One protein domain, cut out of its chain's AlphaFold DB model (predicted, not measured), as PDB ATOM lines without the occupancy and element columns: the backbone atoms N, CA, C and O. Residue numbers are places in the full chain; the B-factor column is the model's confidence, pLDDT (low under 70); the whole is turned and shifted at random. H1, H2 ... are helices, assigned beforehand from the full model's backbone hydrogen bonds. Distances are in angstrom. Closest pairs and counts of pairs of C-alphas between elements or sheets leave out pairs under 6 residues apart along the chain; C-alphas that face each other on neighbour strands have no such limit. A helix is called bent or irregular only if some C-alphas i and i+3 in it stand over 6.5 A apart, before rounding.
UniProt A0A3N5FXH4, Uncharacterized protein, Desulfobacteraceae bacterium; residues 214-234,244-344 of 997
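AT A GLANCE: This is residues 214 to 234 and 244 to 344 of the 997 residues of an uncharacterized protein of Desulfobacteraceae bacterium (UniProt A0A3N5FXH4). Two long helices, the arm H5a of the bent helix H5 and the helix H6, cross as an X near the middle of each, and H3 and H4 pack on both of them, H3 toward one end of the X and H4 toward the other. H1 packs on H3, the short H2 lies at the far end touching no helix, and H5b turns off from H5a to make an L. The printed part has 122 residues, 96 of them in six named helices, H1 to H6 in order, with no named strand: all helix. It is compact, with a radius of gyration of the C-alphas of 15.8 A, and elongated, spanning 50 by 27 by 22 A.

IN THESE COORDINATES: H1 is residues 214 to 223, beginning at C-alpha 214 (55.778, 47.793, -43.097). H2 is residues 228 to 231. H3, residues 247 to 262, measures 22.7 A, and H4 is residues 266 to 276. H5, residues 284 to 313, was assigned as one helix by its hydrogen bonds but is bent: C-alphas 301 and 304 are 6.8 A apart. Its arms are H5a, residues 284 to 301, 26.1 A long, and H5b, residues 304 to 313. H6, residues 320 to 344, is 34.8 A long and ends at C-alpha 344 (41.072, 12.354, -29.553); it is irregular, with C-alphas 339 and 342 7.1 A apart.

HOW THE PARTS SIT: H5a touches H6 at a steep tilt of 49 degrees, opposite ways; their closest C-alphas are those of Glu 294 and Ile 330, 5.9 A apart. H5a has a kink of 33 degrees near residue 294. H3 touches H6 about perpendicular, at 78 degrees, closest at the C-alphas of Ile 258 and Phe 323, 4.9 A. H3 touches H5a with residues 251 to 255 alone, about perpendicular at 83 degrees; the closest C-alphas, of Arg 251 and Leu 295, are 7.0 A apart. H4 touches H6, closest at the C-alphas of Val 270 and Thr 335, 5.6 A, and H5a, at those of Ala 267 and Ile 287, 6.2 A. H1 touches H3, with the C-alphas of Asn 218 and Thr 253 closest at 5.8 A, and is apart from H5a and H6. H5b is about perpendicular to H5a, only just, at 70.1 degrees. Every O i to N i+4 pair is within hydrogen-bond range in H1, H3, H4 and H5b; H5a has 11 of 14 and H6 18 of 21, and H2 is too short for such a pair.

THE WHOLE: The C-alphas farthest apart, of Asn 234 and Asn 343, are 53.9 A apart. Residues 235 to 243 are not printed, and C-alphas 234 and 244 are 13.8 A apart across the cut. Of the links that are printed whole, none is long. Mean pLDDT of the printed part is 79.6; residues 225 to 234, 244 to 246, 300 and 311 to 318 are under 70.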
ATOM      1  N   PRO A 214      55.780  49.253 -43.158       75.38
ATOM      2  CA  PRO A 214      55.778  47.793 -43.097       75.38
ATOM      3  C   PRO A 214      54.441  47.145 -43.497       75.38
ATOM      4  O   PRO A 214      54.436  45.990 -43.914       75.38
ATOM      5  N   LYS A 215      53.301  47.860 -43.414       77.44
ATOM      6  CA  LYS A 215      52.007  47.338 -43.902       77.44
ATOM      7  C   LYS A 215      52.024  47.204 -45.430       77.44
ATOM      8  O   LYS A 215      51.562  46.192 -45.946       77.44
ATOM      9  N   PHE A 216      52.600  48.176 -46.136       75.75
ATOM     10  CA  PHE A 216      52.633  48.199 -47.599       75.75
ATOM     11  C   PHE A 216      53.714  47.315 -48.206       75.75
ATOM     12  O   PHE A 216      53.410  46.572 -49.142       75.75
ATOM     13  N   ARG A 217      54.914  47.278 -47.614       75.81
ATOM     14  CA  ARG A 217      55.936  46.279 -47.975       75.81
ATOM     15  C   ARG A 217      55.370  44.856 -47.863       75.81
ATOM     16  O   ARG A 217      55.433  44.093 -48.822       75.81
ATOM     17  N   ASN A 218      54.715  44.531 -46.744       82.00
ATOM     18  CA  ASN A 218      54.121  43.209 -46.534       82.00
ATOM     19  C   ASN A 218      52.945  42.906 -47.485       82.00
ATOM     20  O   ASN A 218      52.794  41.766 -47.916       82.00
ATOM     21  N   LEU A 219      52.123  43.901 -47.845       79.94
ATOM     22  CA  LEU A 219      51.057  43.721 -48.842       79.94
ATOM     23  C   LEU A 219      51.635  43.377 -50.220       79.94
ATOM     24  O   LEU A 219      51.160  42.446 -50.868       79.94
ATOM     25  N   LEU A 220      52.695  44.066 -50.645       75.31
ATOM     26  CA  LEU A 220      53.365  43.782 -51.914       75.31
ATOM     27  C   LEU A 220      54.014  42.384 -51.909       75.31
ATOM     28  O   LEU A 220      53.825  41.649 -52.877       75.31
ATOM     29  N   ILE A 221      54.636  41.959 -50.795       78.38
ATOM     30  CA  ILE A 221      55.177  40.590 -50.575       78.38
ATOM     31  C   ILE A 221      54.106  39.487 -50.660       78.38
ATOM     32  O   ILE A 221      54.426  38.327 -50.914       78.38
ATOM     33  N   ILE A 222      52.822  39.807 -50.506       80.19
ATOM     34  CA  ILE A 222      51.729  38.859 -50.769       80.19
ATOM     35  C   ILE A 222      51.272  38.920 -52.232       80.19
ATOM     36  O   ILE A 222      50.947  37.893 -52.836       80.19
ATOM     37  N   LEU A 223      51.192  40.127 -52.791       78.44
ATOM     38  CA  LEU A 223      50.450  40.401 -54.018       78.44
ATOM     39  C   LEU A 223      51.281  40.261 -55.292       78.44
ATOM     40  O   LEU A 223      50.832  39.586 -56.219       78.44
ATOM     41  N   ALA A 224      52.488  40.821 -55.322       71.81
ATOM     42  CA  ALA A 224      53.376  40.850 -56.485       71.81
ATOM     43  C   ALA A 224      54.795  40.366 -56.117       71.81
ATOM     44  O   ALA A 224      55.778  41.062 -56.368       71.81
ATOM     45  N   PRO A 225      54.937  39.186 -55.483       64.06
ATOM     46  CA  PRO A 225      56.142  38.826 -54.740       64.06
ATOM     47  C   PRO A 225      57.370  38.550 -55.611       64.06
ATOM     48  O   PRO A 225      58.477  38.452 -55.090       64.06
ATOM     49  N   ASP A 226      57.173  38.415 -56.920       62.97
ATOM     50  CA  ASP A 226      58.220  38.145 -57.901       62.97
ATOM     51  C   ASP A 226      58.706  39.429 -58.617       62.97
ATOM     52  O   ASP A 226      59.614  39.353 -59.433       62.97
ATOM     53  N   GLN A 227      58.145  40.605 -58.280       59.78
ATOM     54  CA  GLN A 227      58.517  41.932 -58.821       59.78
ATOM     55  C   GLN A 227      59.241  42.832 -57.792       59.78
ATOM     56  O   GLN A 227      59.682  43.936 -58.100       59.78
ATOM     57  N   ILE A 228      59.355  42.398 -56.532       55.97
ATOM     58  CA  ILE A 228      59.742  43.276 -55.407       55.97
ATOM     59  C   ILE A 228      61.208  43.700 -55.448       55.97
ATOM     60  O   ILE A 228      61.539  44.814 -55.047       55.97
ATOM     61  N   THR A 229      62.072  42.824 -55.952       53.78
ATOM     62  CA  THR A 229      63.503  43.077 -56.144       53.78
ATOM     63  C   THR A 229      63.761  44.234 -57.112       53.78
ATOM     64  O   THR A 229      64.730  44.962 -56.928       53.78
ATOM     65  N   GLU A 230      62.875  44.450 -58.088       51.97
ATOM     66  CA  GLU A 230      62.902  45.626 -58.968       51.97
ATOM     67  C   GLU A 230      62.272  46.842 -58.264       51.97
ATOM     68  O   GLU A 230      62.879  47.906 -58.184       51.97
ATOM     69  N   ILE A 231      61.086  46.657 -57.669       51.53
ATOM     70  CA  ILE A 231      60.249  47.716 -57.070       51.53
ATOM     71  C   ILE A 231      60.904  48.458 -55.888       51.53
ATOM     72  O   ILE A 231      60.646  49.648 -55.699       51.53
ATOM     73  N   ILE A 232      61.701  47.773 -55.060       55.09
ATOM     74  CA  ILE A 232      62.364  48.379 -53.888       55.09
ATOM     75  C   ILE A 232      63.696  49.061 -54.266       55.09
ATOM     76  O   ILE A 232      64.112  50.011 -53.600       55.09
ATOM     77  N   GLY A 233      64.343  48.616 -55.346       51.44
ATOM     78  CA  GLY A 233      65.632  49.127 -55.813       51.44
ATOM     79  C   GLY A 233      66.840  48.692 -54.965       51.44
ATOM     80  O   GLY A 233      66.761  48.478 -53.756       51.44
ATOM     81  N   ASN A 234      68.010  48.622 -55.609       47.09
ATOM     82  CA  ASN A 234      69.257  48.060 -55.054       47.09
ATOM     83  C   ASN A 234      69.849  48.787 -53.824       47.09
ATOM     84  O   ASN A 234      70.866  48.348 -53.292       47.09
ATOM     85  N   LEU A 244      63.011  36.778 -51.400       50.97
ATOM     86  CA  LEU A 244      61.589  37.165 -51.354       50.97
ATOM     87  C   LEU A 244      60.662  36.143 -52.058       50.97
ATOM     88  O   LEU A 244      59.433  36.193 -51.946       50.97
ATOM     89  N   HIS A 245      61.254  35.160 -52.744       55.41
ATOM     90  CA  HIS A 245      60.559  34.006 -53.305       55.41
ATOM     91  C   HIS A 245      60.343  32.860 -52.302       55.41
ATOM     92  O   HIS A 245      59.576  31.941 -52.603       55.41
ATOM     93  N   ASP A 246      60.953  32.905 -51.112       69.12
ATOM     94  CA  ASP A 246      60.770  31.864 -50.105       69.12
ATOM     95  C   ASP A 246      59.318  31.780 -49.599       69.12
ATOM     96  O   ASP A 246      58.654  32.764 -49.250       69.12
ATOM     97  N   ARG A 247      58.830  30.540 -49.517       70.44
ATOM     98  CA  ARG A 247      57.507  30.198 -48.995       70.44
ATOM     99  C   ARG A 247      57.411  30.454 -47.492       70.44
ATOM    100  O   ARG A 247      56.315  30.774 -47.034       70.44
ATOM    101  N   THR A 248      58.505  30.333 -46.737       78.44
ATOM    102  CA  THR A 248      58.524  30.622 -45.292       78.44
ATOM    103  C   THR A 248      58.349  32.116 -45.056       78.44
ATOM    104  O   THR A 248      57.397  32.500 -44.375       78.44
ATOM    105  N   THR A 249      59.150  32.962 -45.717       80.38
ATOM    106  CA  THR A 249      58.987  34.427 -45.693       80.38
ATOM    107  C   THR A 249      57.561  34.836 -46.071       80.38
ATOM    108  O   THR A 249      56.881  35.477 -45.272       80.38
ATOM    109  N   ARG A 250      57.031  34.372 -47.218       79.38
ATOM    110  CA  ARG A 250      55.652  34.685 -47.654       79.38
ATOM    111  C   ARG A 250      54.583  34.256 -46.628       79.38
ATOM    112  O   ARG A 250      53.609  34.983 -46.424       79.38
ATOM    113  N   ARG A 251      54.747  33.111 -45.944       83.06
ATOM    114  CA  ARG A 251      53.853  32.669 -44.847       83.06
ATOM    115  C   ARG A 251      53.961  33.561 -43.611       83.06
ATOM    116  O   ARG A 251      52.930  33.913 -43.040       83.06
ATOM    117  N   GLN A 252      55.173  33.944 -43.209       86.69
ATOM    118  CA  GLN A 252      55.395  34.849 -42.078       86.69
ATOM    119  C   GLN A 252      54.833  36.249 -42.357       86.69
ATOM    120  O   GLN A 252      54.206  36.833 -41.478       86.69
ATOM    121  N   THR A 253      54.947  36.754 -43.589       87.25
ATOM    122  CA  THR A 253      54.311  38.007 -44.024       87.25
ATOM    123  C   THR A 253      52.788  37.945 -43.915       87.25
ATOM    124  O   THR A 253      52.182  38.847 -43.330       87.25
ATOM    125  N   TRP A 254      52.165  36.874 -44.428       89.31
ATOM    126  CA  TRP A 254      50.727  36.630 -44.264       89.31
ATOM    127  C   TRP A 254      50.333  36.617 -42.787       89.31
ATOM    128  O   TRP A 254      49.444  37.370 -42.391       89.31
ATOM    129  N   LYS A 255      51.022  35.815 -41.966       91.94
ATOM    130  CA  LYS A 255      50.784  35.721 -40.521       91.94
ATOM    131  C   LYS A 255      50.879  37.095 -39.846       91.94
ATOM    132  O   LYS A 255      49.937  37.503 -39.181       91.94
ATOM    133  N   SER A 256      51.957  37.836 -40.101       90.56
ATOM    134  CA  SER A 256      52.216  39.163 -39.533       90.56
ATOM    135  C   SER A 256      51.120  40.179 -39.873       90.56
ATOM    136  O   SER A 256      50.674  40.907 -38.989       90.56
ATOM    137  N   LEU A 257      50.635  40.216 -41.122       89.75
ATOM    138  CA  LEU A 257      49.519  41.093 -41.498       89.75
ATOM    139  C   LEU A 257      48.187  40.657 -40.875       89.75
ATOM    140  O   LEU A 257      47.401  41.514 -40.473       89.75
ATOM    141  N   ILE A 258      47.947  39.350 -40.760       91.75
ATOM    142  CA  ILE A 258      46.739  38.788 -40.144       91.75
ATOM    143  C   ILE A 258      46.687  39.093 -38.636       91.75
ATOM    144  O   ILE A 258      45.676  39.598 -38.145       91.75
ATOM    145  N   GLU A 259      47.785  38.865 -37.914       93.75
ATOM    146  CA  GLU A 259      47.914  39.146 -36.476       93.75
ATOM    147  C   GLU A 259      47.896  40.658 -36.188       93.75
ATOM    148  O   GLU A 259      47.181  41.108 -35.288       93.75
ATOM    149  N   LYS A 260      48.587  41.474 -37.002       91.19
ATOM    150  CA  LYS A 260      48.561  42.944 -36.883       91.19
ATOM    151  C   LYS A 260      47.173  43.536 -37.141       91.19
ATOM    152  O   LYS A 260      46.838  44.547 -36.530       91.19
ATOM    153  N   ALA A 261      46.379  42.936 -38.029       89.25
ATOM    154  CA  ALA A 261      45.013  43.381 -38.278       89.25
ATOM    155  C   ALA A 261      44.081  43.052 -37.102       89.25
ATOM    156  O   ALA A 261      43.319  43.923 -36.686       89.25
ATOM    157  N   GLU A 262      44.128  41.830 -36.550       92.19
ATOM    158  CA  GLU A 262      43.289  41.454 -35.395       92.19
ATOM    159  C   GLU A 262      43.704  42.202 -34.116       92.19
ATOM    160  O   GLU A 262      42.826  42.626 -33.361       92.19
ATOM    161  N   GLY A 263      45.008  42.444 -33.927       93.88
ATOM    162  CA  GLY A 263      45.590  43.157 -32.780       93.88
ATOM    163  C   GLY A 263      46.214  42.248 -31.712       93.88
ATOM    164  O   GLY A 263      46.535  42.724 -30.628       93.88
ATOM    165  N   GLN A 264      46.368  40.956 -32.009       94.81
ATOM    166  CA  GLN A 264      46.940  39.919 -31.142       94.81
ATOM    167  C   GLN A 264      47.520  38.792 -32.010       94.81
ATOM    168  O   GLN A 264      47.068  38.584 -33.141       94.81
ATOM    169  N   THR A 265      48.491  38.036 -31.497       95.12
ATOM    170  CA  THR A 265      48.990  36.838 -32.191       95.12
ATOM    171  C   THR A 265      47.986  35.686 -32.131       95.12
ATOM    172  O   THR A 265      47.130  35.610 -31.245       95.12
ATOM    173  N   PHE A 266      48.121  34.724 -33.047       93.44
ATOM    174  CA  PHE A 266      47.374  33.467 -32.981       93.44
ATOM    175  C   PHE A 266      47.660  32.701 -31.681       93.44
ATOM    176  O   PHE A 266      46.744  32.108 -31.119       93.44
ATOM    177  N   ALA A 267      48.905  32.723 -31.190       92.69
ATOM    178  CA  ALA A 267      49.291  32.024 -29.964       92.69
ATOM    179  C   ALA A 267      48.606  32.619 -28.723       92.69
ATOM    180  O   ALA A 267      48.029  31.878 -27.930       92.69
ATOM    181  N   GLU A 268      48.598  33.949 -28.588       93.12
ATOM    182  CA  GLU A 268      47.884  34.644 -27.509       93.12
ATOM    183  C   GLU A 268      46.376  34.386 -27.587       93.12
ATOM    184  O   GLU A 268      45.769  33.996 -26.591       93.12
ATOM    185  N   ALA A 269      45.769  34.530 -28.770       91.50
ATOM    186  CA  ALA A 269      44.333  34.326 -28.954       91.50
ATOM    187  C   ALA A 269      43.887  32.896 -28.600       91.50
ATOM    188  O   ALA A 269      42.893  32.712 -27.890       91.50
ATOM    189  N   VAL A 270      44.623  31.882 -29.078       91.06
ATOM    190  CA  VAL A 270      44.352  30.462 -28.792       91.06
ATOM    191  C   VAL A 270      44.504  30.193 -27.297       91.06
ATOM    192  O   VAL A 270      43.572  29.672 -26.684       91.06
ATOM    193  N   ASN A 271      45.611  30.619 -26.684       91.81
ATOM    194  CA  ASN A 271      45.838  30.426 -25.250       91.81
ATOM    195  C   ASN A 271      44.753  31.100 -24.407       91.81
ATOM    196  O   ASN A 271      44.203  30.465 -23.510       91.81
ATOM    197  N   ASN A 272      44.360  32.331 -24.739       89.75
ATOM    198  CA  ASN A 272      43.294  33.048 -24.042       89.75
ATOM    199  C   ASN A 272      41.945  32.301 -24.107       89.75
ATOM    200  O   ASN A 272      41.287  32.147 -23.075       89.75
ATOM    201  N   LYS A 273      41.534  31.777 -25.277       88.00
ATOM    202  CA  LYS A 273      40.263  31.026 -25.419       88.00
ATOM    203  C   LYS A 273      40.329  29.628 -24.782       88.00
ATOM    204  O   LYS A 273      39.305  29.177 -24.263       88.00
ATOM    205  N   LEU A 274      41.490  28.964 -24.758       87.38
ATOM    206  CA  LEU A 274      41.683  27.689 -24.046       87.38
ATOM    207  C   LEU A 274      41.640  27.879 -22.519       87.38
ATOM    208  O   LEU A 274      40.846  27.215 -21.848       87.38
ATOM    209  N   ILE A 275      42.395  28.846 -21.985       88.50
ATOM    210  CA  ILE A 275      42.429  29.179 -20.550       88.50
ATOM    211  C   ILE A 275      41.032  29.572 -20.052       88.50
ATOM    212  O   ILE A 275      40.569  29.029 -19.047       88.50
ATOM    213  N   ALA A 276      40.313  30.441 -20.778       83.31
ATOM    214  CA  ALA A 276      38.933  30.816 -20.443       83.31
ATOM    215  C   ALA A 276      38.000  29.591 -20.350       83.31
ATOM    216  O   ALA A 276      37.151  29.497 -19.461       83.31
ATOM    217  N   ASN A 277      38.216  28.591 -21.205       76.06
ATOM    218  CA  ASN A 277      37.468  27.336 -21.198       76.06
ATOM    219  C   ASN A 277      37.943  26.308 -20.162       76.06
ATOM    220  O   ASN A 277      37.360  25.222 -20.081       76.06
ATOM    221  N   ASN A 278      38.908  26.654 -19.305       83.06
ATOM    222  CA  ASN A 278      39.534  25.752 -18.333       83.06
ATOM    223  C   ASN A 278      40.209  24.551 -19.031       83.06
ATOM    224  O   ASN A 278      40.059  23.405 -18.601       83.06
ATOM    225  N   ILE A 279      40.906  24.822 -20.137       82.25
ATOM    226  CA  ILE A 279      41.771  23.884 -20.854       82.25
ATOM    227  C   ILE A 279      43.206  24.395 -20.709       82.25
ATOM    228  O   ILE A 279      43.462  25.587 -20.872       82.25
ATOM    229  N   GLU A 280      44.130  23.501 -20.366       87.56
ATOM    230  CA  GLU A 280      45.550  23.832 -20.254       87.56
ATOM    231  C   GLU A 280      46.113  24.172 -21.650       87.56
ATOM    232  O   GLU A 280      45.892  23.399 -22.588       87.56
ATOM    233  N   PRO A 281      46.764  25.336 -21.836       86.38
ATOM    234  CA  PRO A 281      47.299  25.725 -23.133       86.38
ATOM    235  C   PRO A 281      48.496  24.834 -23.520       86.38
ATOM    236  O   PRO A 281      49.355  24.576 -22.673       86.38
ATOM    237  N   PRO A 282      48.585  24.381 -24.783       87.38
ATOM    238  CA  PRO A 282      49.722  23.613 -25.282       87.38
ATOM    239  C   PRO A 282      50.956  24.502 -25.488       87.38
ATOM    240  O   PRO A 282      50.897  25.732 -25.391       87.38
ATOM    241  N   ASP A 283      52.087  23.880 -25.821       88.50
ATOM    242  CA  ASP A 283      53.313  24.614 -26.131       88.50
ATOM    243  C   ASP A 283      53.121  25.541 -27.358       88.50
ATOM    244  O   ASP A 283      52.534  25.122 -28.365       88.50
ATOM    245  N   PRO A 284      53.639  26.787 -27.342       86.19
ATOM    246  CA  PRO A 284      53.500  27.710 -28.466       86.19
ATOM    247  C   PRO A 284      54.015  27.176 -29.810       86.19
ATOM    248  O   PRO A 284      53.530  27.616 -30.854       86.19
ATOM    249  N   SER A 285      54.971  26.239 -29.837       87.44
ATOM    250  CA  SER A 285      55.412  25.602 -31.086       87.44
ATOM    251  C   SER A 285      54.324  24.726 -31.714       87.44
ATOM    252  O   SER A 285      54.167  24.751 -32.933       87.44
ATOM    253  N   GLU A 286      53.507  24.029 -30.919       87.56
ATOM    254  CA  GLU A 286      52.385  23.223 -31.416       87.56
ATOM    255  C   GLU A 286      51.318  24.110 -32.071       87.56
ATOM    256  O   GLU A 286      50.877  23.840 -33.192       87.56
ATOM    257  N   ILE A 287      50.986  25.236 -31.428       90.44
ATOM    258  CA  ILE A 287      50.068  26.238 -31.987       90.44
ATOM    259  C   ILE A 287      50.632  26.799 -33.297       90.44
ATOM    260  O   ILE A 287      49.920  26.855 -34.299       90.44
ATOM    261  N   ASN A 288      51.916  27.170 -33.327       88.75
ATOM    262  CA  ASN A 288      52.562  27.698 -34.531       88.75
ATOM    263  C   ASN A 288      52.577  26.682 -35.689       88.75
ATOM    264  O   ASN A 288      52.264  27.057 -36.818       88.75
ATOM    265  N   ASN A 289      52.842  25.401 -35.415       86.94
ATOM    266  CA  ASN A 289      52.798  24.328 -36.416       86.94
ATOM    267  C   ASN A 289      51.399  24.183 -37.046       86.94
ATOM    268  O   ASN A 289      51.270  24.017 -38.263       86.94
ATOM    269  N   LEU A 290      50.336  24.285 -36.239       87.62
ATOM    270  CA  LEU A 290      48.955  24.272 -36.732       87.62
ATOM    271  C   LEU A 290      48.596  25.558 -37.498       87.62
ATOM    272  O   LEU A 290      47.915  25.485 -38.525       87.62
ATOM    273  N   VAL A 291      49.093  26.719 -37.055       90.19
ATOM    274  CA  VAL A 291      48.916  28.014 -37.738       90.19
ATOM    275  C   VAL A 291      49.556  27.995 -39.123       90.19
ATOM    276  O   VAL A 291      48.901  28.381 -40.088       90.19
ATOM    277  N   GLU A 292      50.785  27.499 -39.269       86.50
ATOM    278  CA  GLU A 292      51.438  27.390 -40.582       86.50
ATOM    279  C   GLU A 292      50.723  26.422 -41.532       86.50
ATOM    280  O   GLU A 292      50.611  26.701 -42.733       86.50
ATOM    281  N   LYS A 293      50.202  25.311 -40.997       83.06
ATOM    282  CA  LYS A 293      49.404  24.342 -41.753       83.06
ATOM    283  C   LYS A 293      48.129  24.984 -42.306       83.06
ATOM    284  O   LYS A 293      47.896  24.917 -43.511       83.06
ATOM    285  N   GLU A 294      47.318  25.631 -41.469       84.56
ATOM    286  CA  GLU A 294      46.076  26.264 -41.935       84.56
ATOM    287  C   GLU A 294      46.338  27.523 -42.780       84.56
ATOM    288  O   GLU A 294      45.649  27.714 -43.782       84.56
ATOM    289  N   LEU A 295      47.364  28.334 -42.482       85.00
ATOM    290  CA  LEU A 295      47.770  29.461 -43.340       85.00
ATOM    291  C   LEU A 295      48.032  29.009 -44.779       85.00
ATOM    292  O   LEU A 295      47.575  29.667 -45.713       85.00
ATOM    293  N   PHE A 296      48.711  27.876 -44.975       78.56
ATOM    294  CA  PHE A 296      48.959  27.338 -46.313       78.56
ATOM    295  C   PHE A 296      47.656  27.042 -47.077       78.56
ATOM    296  O   PHE A 296      47.537  27.425 -48.242       78.56
ATOM    297  N   TYR A 297      46.657  26.443 -46.421       73.81
ATOM    298  CA  TYR A 297      45.370  26.114 -47.048       73.81
ATOM    299  C   TYR A 297      44.400  27.305 -47.176       73.81
ATOM    300  O   TYR A 297      43.585  27.309 -48.096       73.81
ATOM    301  N   LYS A 298      44.439  28.300 -46.274       78.44
ATOM    302  CA  LYS A 298      43.493  29.441 -46.271       78.44
ATOM    303  C   LYS A 298      44.020  30.685 -46.980       78.44
ATOM    304  O   LYS A 298      43.268  31.348 -47.692       78.44
ATOM    305  N   ALA A 299      45.289  31.033 -46.778       74.44
ATOM    306  CA  ALA A 299      45.842  32.285 -47.287       74.44
ATOM    307  C   ALA A 299      46.195  32.194 -48.779       74.44
ATOM    308  O   ALA A 299      45.959  33.148 -49.517       74.44
ATOM    309  N   SER A 300      46.682  31.036 -49.252       68.50
ATOM    310  CA  SER A 300      47.109  30.882 -50.651       68.50
ATOM    311  C   SER A 300      45.979  31.112 -51.672       68.50
ATOM    312  O   SER A 300      46.219  31.873 -52.608       68.50
ATOM    313  N   PRO A 301      44.751  30.569 -51.505       72.94
ATOM    314  CA  PRO A 301      43.628  30.893 -52.398       72.94
ATOM    315  C   PRO A 301      43.113  32.330 -52.222       72.94
ATOM    316  O   PRO A 301      42.564  32.922 -53.142       72.94
ATOM    317  N   SER A 302      43.310  32.928 -51.042       77.31
ATOM    318  CA  SER A 302      42.801  34.271 -50.727       77.31
ATOM    319  C   SER A 302      43.600  35.413 -51.382       77.31
ATOM    320  O   SER A 302      43.175  36.567 -51.304       77.31
ATOM    321  N   ARG A 303      44.740  35.129 -52.039       80.31
ATOM    322  CA  ARG A 303      45.581  36.139 -52.719       80.31
ATOM    323  C   ARG A 303      44.816  36.897 -53.807       80.31
ATOM    324  O   ARG A 303      44.923  38.117 -53.872       80.31
ATOM    325  N   GLU A 304      44.026  36.199 -54.618       74.00
ATOM    326  CA  GLU A 304      43.237  36.801 -55.706       74.00
ATOM    327  C   GLU A 304      42.139  37.721 -55.161       74.00
ATOM    328  O   GLU A 304      41.941  38.829 -55.658       74.00
ATOM    329  N   THR A 305      41.484  37.322 -54.065       79.00
ATOM    330  CA  THR A 305      40.502  38.167 -53.371       79.00
ATOM    331  C   THR A 305      41.145  39.426 -52.784       79.00
ATOM    332  O   THR A 305      40.554  40.501 -52.870       79.00
ATOM    333  N   LEU A 306      42.356  39.329 -52.217       81.75
ATOM    334  CA  LEU A 306      43.092  40.505 -51.738       81.75
ATOM    335  C   LEU A 306      43.482  41.432 -52.895       81.75
ATOM    336  O   LEU A 306      43.317  42.642 -52.773       81.75
ATOM    337  N   TRP A 307      43.952  40.878 -54.016       78.44
ATOM    338  CA  TRP A 307      44.291  41.645 -55.219       78.44
ATOM    339  C   TRP A 307      43.074  42.402 -55.757       78.44
ATOM    340  O   TRP A 307      43.163  43.607 -55.973       78.44
ATOM    341  N   TYR A 308      41.911  41.747 -55.863       74.94
ATOM    342  CA  TYR A 308      40.660  42.403 -56.255       74.94
ATOM    343  C   TYR A 308      40.281  43.550 -55.302       74.94
ATOM    344  O   TYR A 308      40.005  44.653 -55.761       74.94
ATOM    345  N   ILE A 309      40.329  43.331 -53.980       74.12
ATOM    346  CA  ILE A 309      40.034  44.374 -52.978       74.12
ATOM    347  C   ILE A 309      40.999  45.565 -53.104       74.12
ATOM    348  O   ILE A 309      40.586  46.714 -52.963       74.12
ATOM    349  N   VAL A 310      42.280  45.306 -53.379       73.88
ATOM    350  CA  VAL A 310      43.308  46.344 -53.553       73.88
ATOM    351  C   VAL A 310      43.143  47.103 -54.874       73.88
ATOM    352  O   VAL A 310      43.388  48.308 -54.898       73.88
ATOM    353  N   LEU A 311      42.676  46.454 -55.945       67.69
ATOM    354  CA  LEU A 311      42.322  47.114 -57.208       67.69
ATOM    355  C   LEU A 311      41.041  47.956 -57.086       67.69
ATOM    356  O   LEU A 311      41.010  49.087 -57.561       67.69
ATOM    357  N   GLU A 312      40.001  47.426 -56.438       69.31
ATOM    358  CA  GLU A 312      38.700  48.089 -56.267       69.31
ATOM    359  C   GLU A 312      38.793  49.317 -55.346       69.31
ATOM    360  O   GLU A 312      38.187  50.351 -55.627       69.31
ATOM    361  N   LYS A 313      39.543  49.206 -54.240       69.12
ATOM    362  CA  LYS A 313      39.525  50.187 -53.134       69.12
ATOM    363  C   LYS A 313      40.830  50.962 -52.961       69.12
ATOM    364  O   LYS A 313      40.883  51.952 -52.232       69.12
ATOM    365  N   GLY A 314      41.885  50.530 -53.648       66.44
ATOM    366  CA  GLY A 314      43.229  51.075 -53.513       66.44
ATOM    367  C   GLY A 314      43.907  50.688 -52.197       66.44
ATOM    368  O   GLY A 314      43.270  50.449 -51.174       66.44
ATOM    369  N   PHE A 315      45.241  50.704 -52.208       66.56
ATOM    370  CA  PHE A 315      46.085  50.438 -51.036       66.56
ATOM    371  C   PHE A 315      45.764  51.326 -49.812       66.56
ATOM    372  O   PHE A 315      46.030  50.945 -48.678       66.56
ATOM    373  N   SER A 316      45.200  52.521 -50.009       55.88
ATOM    374  CA  SER A 316      44.905  53.467 -48.924       55.88
ATOM    375  C   SER A 316      43.685  53.112 -48.060       55.88
ATOM    376  O   SER A 316      43.495  53.747 -47.024       55.88
ATOM    377  N   GLU A 317      42.837  52.164 -48.468       65.19
ATOM    378  CA  GLU A 317      41.662  51.763 -47.679       65.19
ATOM    379  C   GLU A 317      41.969  50.692 -46.626       65.19
ATOM    380  O   GLU A 317      42.961  49.962 -46.695       65.19
ATOM    381  N   ASN A 318      41.104  50.578 -45.608       69.19
ATOM    382  CA  ASN A 318      41.382  49.657 -44.514       69.19
ATOM    383  C   ASN A 318      41.045  48.189 -44.844       69.19
ATOM    384  O   ASN A 318      39.965  47.684 -44.535       69.19
ATOM    385  N   HIS A 319      42.036  47.477 -45.380       79.62
ATOM    386  CA  HIS A 319      41.985  46.036 -45.634       79.62
ATOM    387  C   HIS A 319      41.883  45.150 -44.371       79.62
ATOM    388  O   HIS A 319      41.719  43.937 -44.512       79.62
ATOM    389  N   ASP A 320      41.960  45.692 -43.146       82.31
ATOM    390  CA  ASP A 320      41.956  44.887 -41.912       82.31
ATOM    391  C   ASP A 320      40.747  43.939 -41.846       82.31
ATOM    392  O   ASP A 320      40.903  42.785 -41.467       82.31
ATOM    393  N   GLY A 321      39.559  44.360 -42.301       79.44
ATOM    394  CA  GLY A 321      38.358  43.509 -42.318       79.44
ATOM    395  C   GLY A 321      38.508  42.201 -43.114       79.44
ATOM    396  O   GLY A 321      37.920  41.183 -42.746       79.44
ATOM    397  N   PHE A 322      39.343  42.189 -44.159       86.06
ATOM    398  CA  PHE A 322      39.702  40.976 -44.896       86.06
ATOM    399  C   PHE A 322      40.662  40.095 -44.083       86.06
ATOM    400  O   PHE A 322      40.433  38.893 -43.936       86.06
ATOM    401  N   PHE A 323      41.691  40.688 -43.479       89.19
ATOM    402  CA  PHE A 323      42.657  39.960 -42.656       89.19
ATOM    403  C   PHE A 323      42.025  39.367 -41.384       89.19
ATOM    404  O   PHE A 323      42.285  38.205 -41.074       89.19
ATOM    405  N   LYS A 324      41.101  40.079 -40.720       87.00
ATOM    406  CA  LYS A 324      40.299  39.566 -39.588       87.00
ATOM    407  C   LYS A 324      39.418  38.375 -39.975       87.00
ATOM    408  O   LYS A 324      39.271  37.425 -39.205       87.00
ATOM    409  N   LYS A 325      38.857  38.377 -41.192       82.62
ATOM    410  CA  LYS A 325      38.114  37.226 -41.738       82.62
ATOM    411  C   LYS A 325      39.029  36.005 -41.891       82.62
ATOM    412  O   LYS A 325      38.620  34.902 -41.526       82.62
ATOM    413  N   ILE A 326      40.267  36.196 -42.362       85.62
ATOM    414  CA  ILE A 326      41.247  35.104 -42.449       85.62
ATOM    415  C   ILE A 326      41.659  34.635 -41.047       85.62
ATOM    416  O   ILE A 326      41.599  33.427 -40.814       85.62
ATOM    417  N   PHE A 327      41.960  35.553 -40.111       90.38
ATOM    418  CA  PHE A 327      42.285  35.239 -38.709       90.38
ATOM    419  C   PHE A 327      41.273  34.247 -38.132       90.38
ATOM    420  O   PHE A 327      41.634  33.137 -37.749       90.38
ATOM    421  N   ARG A 328      39.982  34.598 -38.168       84.06
ATOM    422  CA  ARG A 328      38.896  33.761 -37.633       84.06
ATOM    423  C   ARG A 328      38.806  32.401 -38.328       84.06
ATOM    424  O   ARG A 328      38.665  31.385 -37.650       84.06
ATOM    425  N   SER A 329      38.961  32.352 -39.654       78.94
ATOM    426  CA  SER A 329      38.888  31.091 -40.414       78.94
ATOM    427  C   SER A 329      40.039  30.105 -40.142       78.94
ATOM    428  O   SER A 329      39.921  28.933 -40.499       78.94
ATOM    429  N   ILE A 330      41.122  30.570 -39.506       87.50
ATOM    430  CA  ILE A 330      42.280  29.779 -39.056       87.50
ATOM    431  C   ILE A 330      42.190  29.491 -37.545       87.50
ATOM    432  O   ILE A 330      42.370  28.355 -37.109       87.50
ATOM    433  N   PHE A 331      41.849  30.504 -36.748       88.06
ATOM    434  CA  PHE A 331      41.753  30.455 -35.288       88.06
ATOM    435  C   PHE A 331      40.758  29.404 -34.769       88.06
ATOM    436  O   PHE A 331      41.100  28.624 -33.876       88.06
ATOM    437  N   HIS A 332      39.544  29.352 -35.328       82.00
ATOM    438  CA  HIS A 332      38.496  28.431 -34.864       82.00
ATOM    439  C   HIS A 332      38.874  26.943 -35.056       82.00
ATOM    440  O   HIS A 332      38.830  26.196 -34.070       82.00
ATOM    441  N   PRO A 333      39.337  26.491 -36.247       79.44
ATOM    442  CA  PRO A 333      39.878  25.142 -36.425       79.44
ATOM    443  C   PRO A 333      40.988  24.774 -35.432       79.44
ATOM    444  O   PRO A 333      40.919  23.708 -34.829       79.44
ATOM    445  N   ILE A 334      41.976  25.652 -35.230       86.44
ATOM    446  CA  ILE A 334      43.158  25.361 -34.400       86.44
ATOM    447  C   ILE A 334      42.792  25.265 -32.920       86.44
ATOM    448  O   ILE A 334      43.168  24.300 -32.256       86.44
ATOM    449  N   THR A 335      42.005  26.219 -32.415       85.00
ATOM    450  CA  THR A 335      41.513  26.196 -31.028       85.00
ATOM    451  C   THR A 335      40.721  24.917 -30.754       85.00
ATOM    452  O   THR A 335      40.864  24.316 -29.692       85.00
ATOM    453  N   THR A 336      39.926  24.463 -31.729       78.25
ATOM    454  CA  THR A 336      39.158  23.217 -31.610       78.25
ATOM    455  C   THR A 336      40.051  21.980 -31.658       78.25
ATOM    456  O   THR A 336      39.872  21.078 -30.848       78.25
ATOM    457  N   GLU A 337      41.022  21.919 -32.573       80.81
ATOM    458  CA  GLU A 337      41.941  20.779 -32.695       80.81
ATOM    459  C   GLU A 337      42.682  20.523 -31.374       80.81
ATOM    460  O   GLU A 337      42.654  19.408 -30.852       80.81
ATOM    461  N   LEU A 338      43.248  21.582 -30.792       86.44
ATOM    462  CA  LEU A 338      43.988  21.540 -29.529       86.44
ATOM    463  C   LEU A 338      43.080  21.196 -28.342       86.44
ATOM    464  O   LEU A 338      43.407  20.329 -27.535       86.44
ATOM    465  N   ALA A 339      41.896  21.806 -28.257       81.62
ATOM    466  CA  ALA A 339      40.942  21.501 -27.195       81.62
ATOM    467  C   ALA A 339      40.401  20.062 -27.241       81.62
ATOM    468  O   ALA A 339      40.107  19.469 -26.198       81.62
ATOM    469  N   LEU A 340      40.260  19.491 -28.441       79.06
ATOM    470  CA  LEU A 340      39.803  18.117 -28.625       79.06
ATOM    471  C   LEU A 340      40.943  17.092 -28.580       79.06
ATOM    472  O   LEU A 340      40.638  15.904 -28.469       79.06
ATOM    473  N   ALA A 341      42.215  17.506 -28.584       82.88
ATOM    474  CA  ALA A 341      43.384  16.620 -28.586       82.88
ATOM    475  C   ALA A 341      43.316  15.548 -27.481       82.88
ATOM    476  O   ALA A 341      43.310  14.356 -27.782       82.88
ATOM    477  N   ASN A 342      43.104  15.944 -26.222       80.94
ATOM    478  CA  ASN A 342      42.992  15.023 -25.075       80.94
ATOM    479  C   ASN A 342      41.800  14.049 -25.163       80.94
ATOM    480  O   ASN A 342      41.786  12.998 -24.518       80.94
ATOM    481  N   ASN A 343      40.759  14.385 -25.928       79.94
ATOM    482  CA  ASN A 343      39.618  13.499 -26.165       79.94
ATOM    483  C   ASN A 343      39.822  12.630 -27.415       79.94
ATOM    484  O   ASN A 343      39.349  11.494 -27.446       79.94
ATOM    485  N   ARG A 344      40.593  13.114 -28.394       83.75
ATOM    486  CA  ARG A 344      41.072  12.354 -29.553       83.75
ATOM    487  C   ARG A 344      42.142  11.334 -29.174       83.75
ATOM    488  O   ARG A 344      42.116  10.235 -29.709       83.75
TER     489      ARG A 344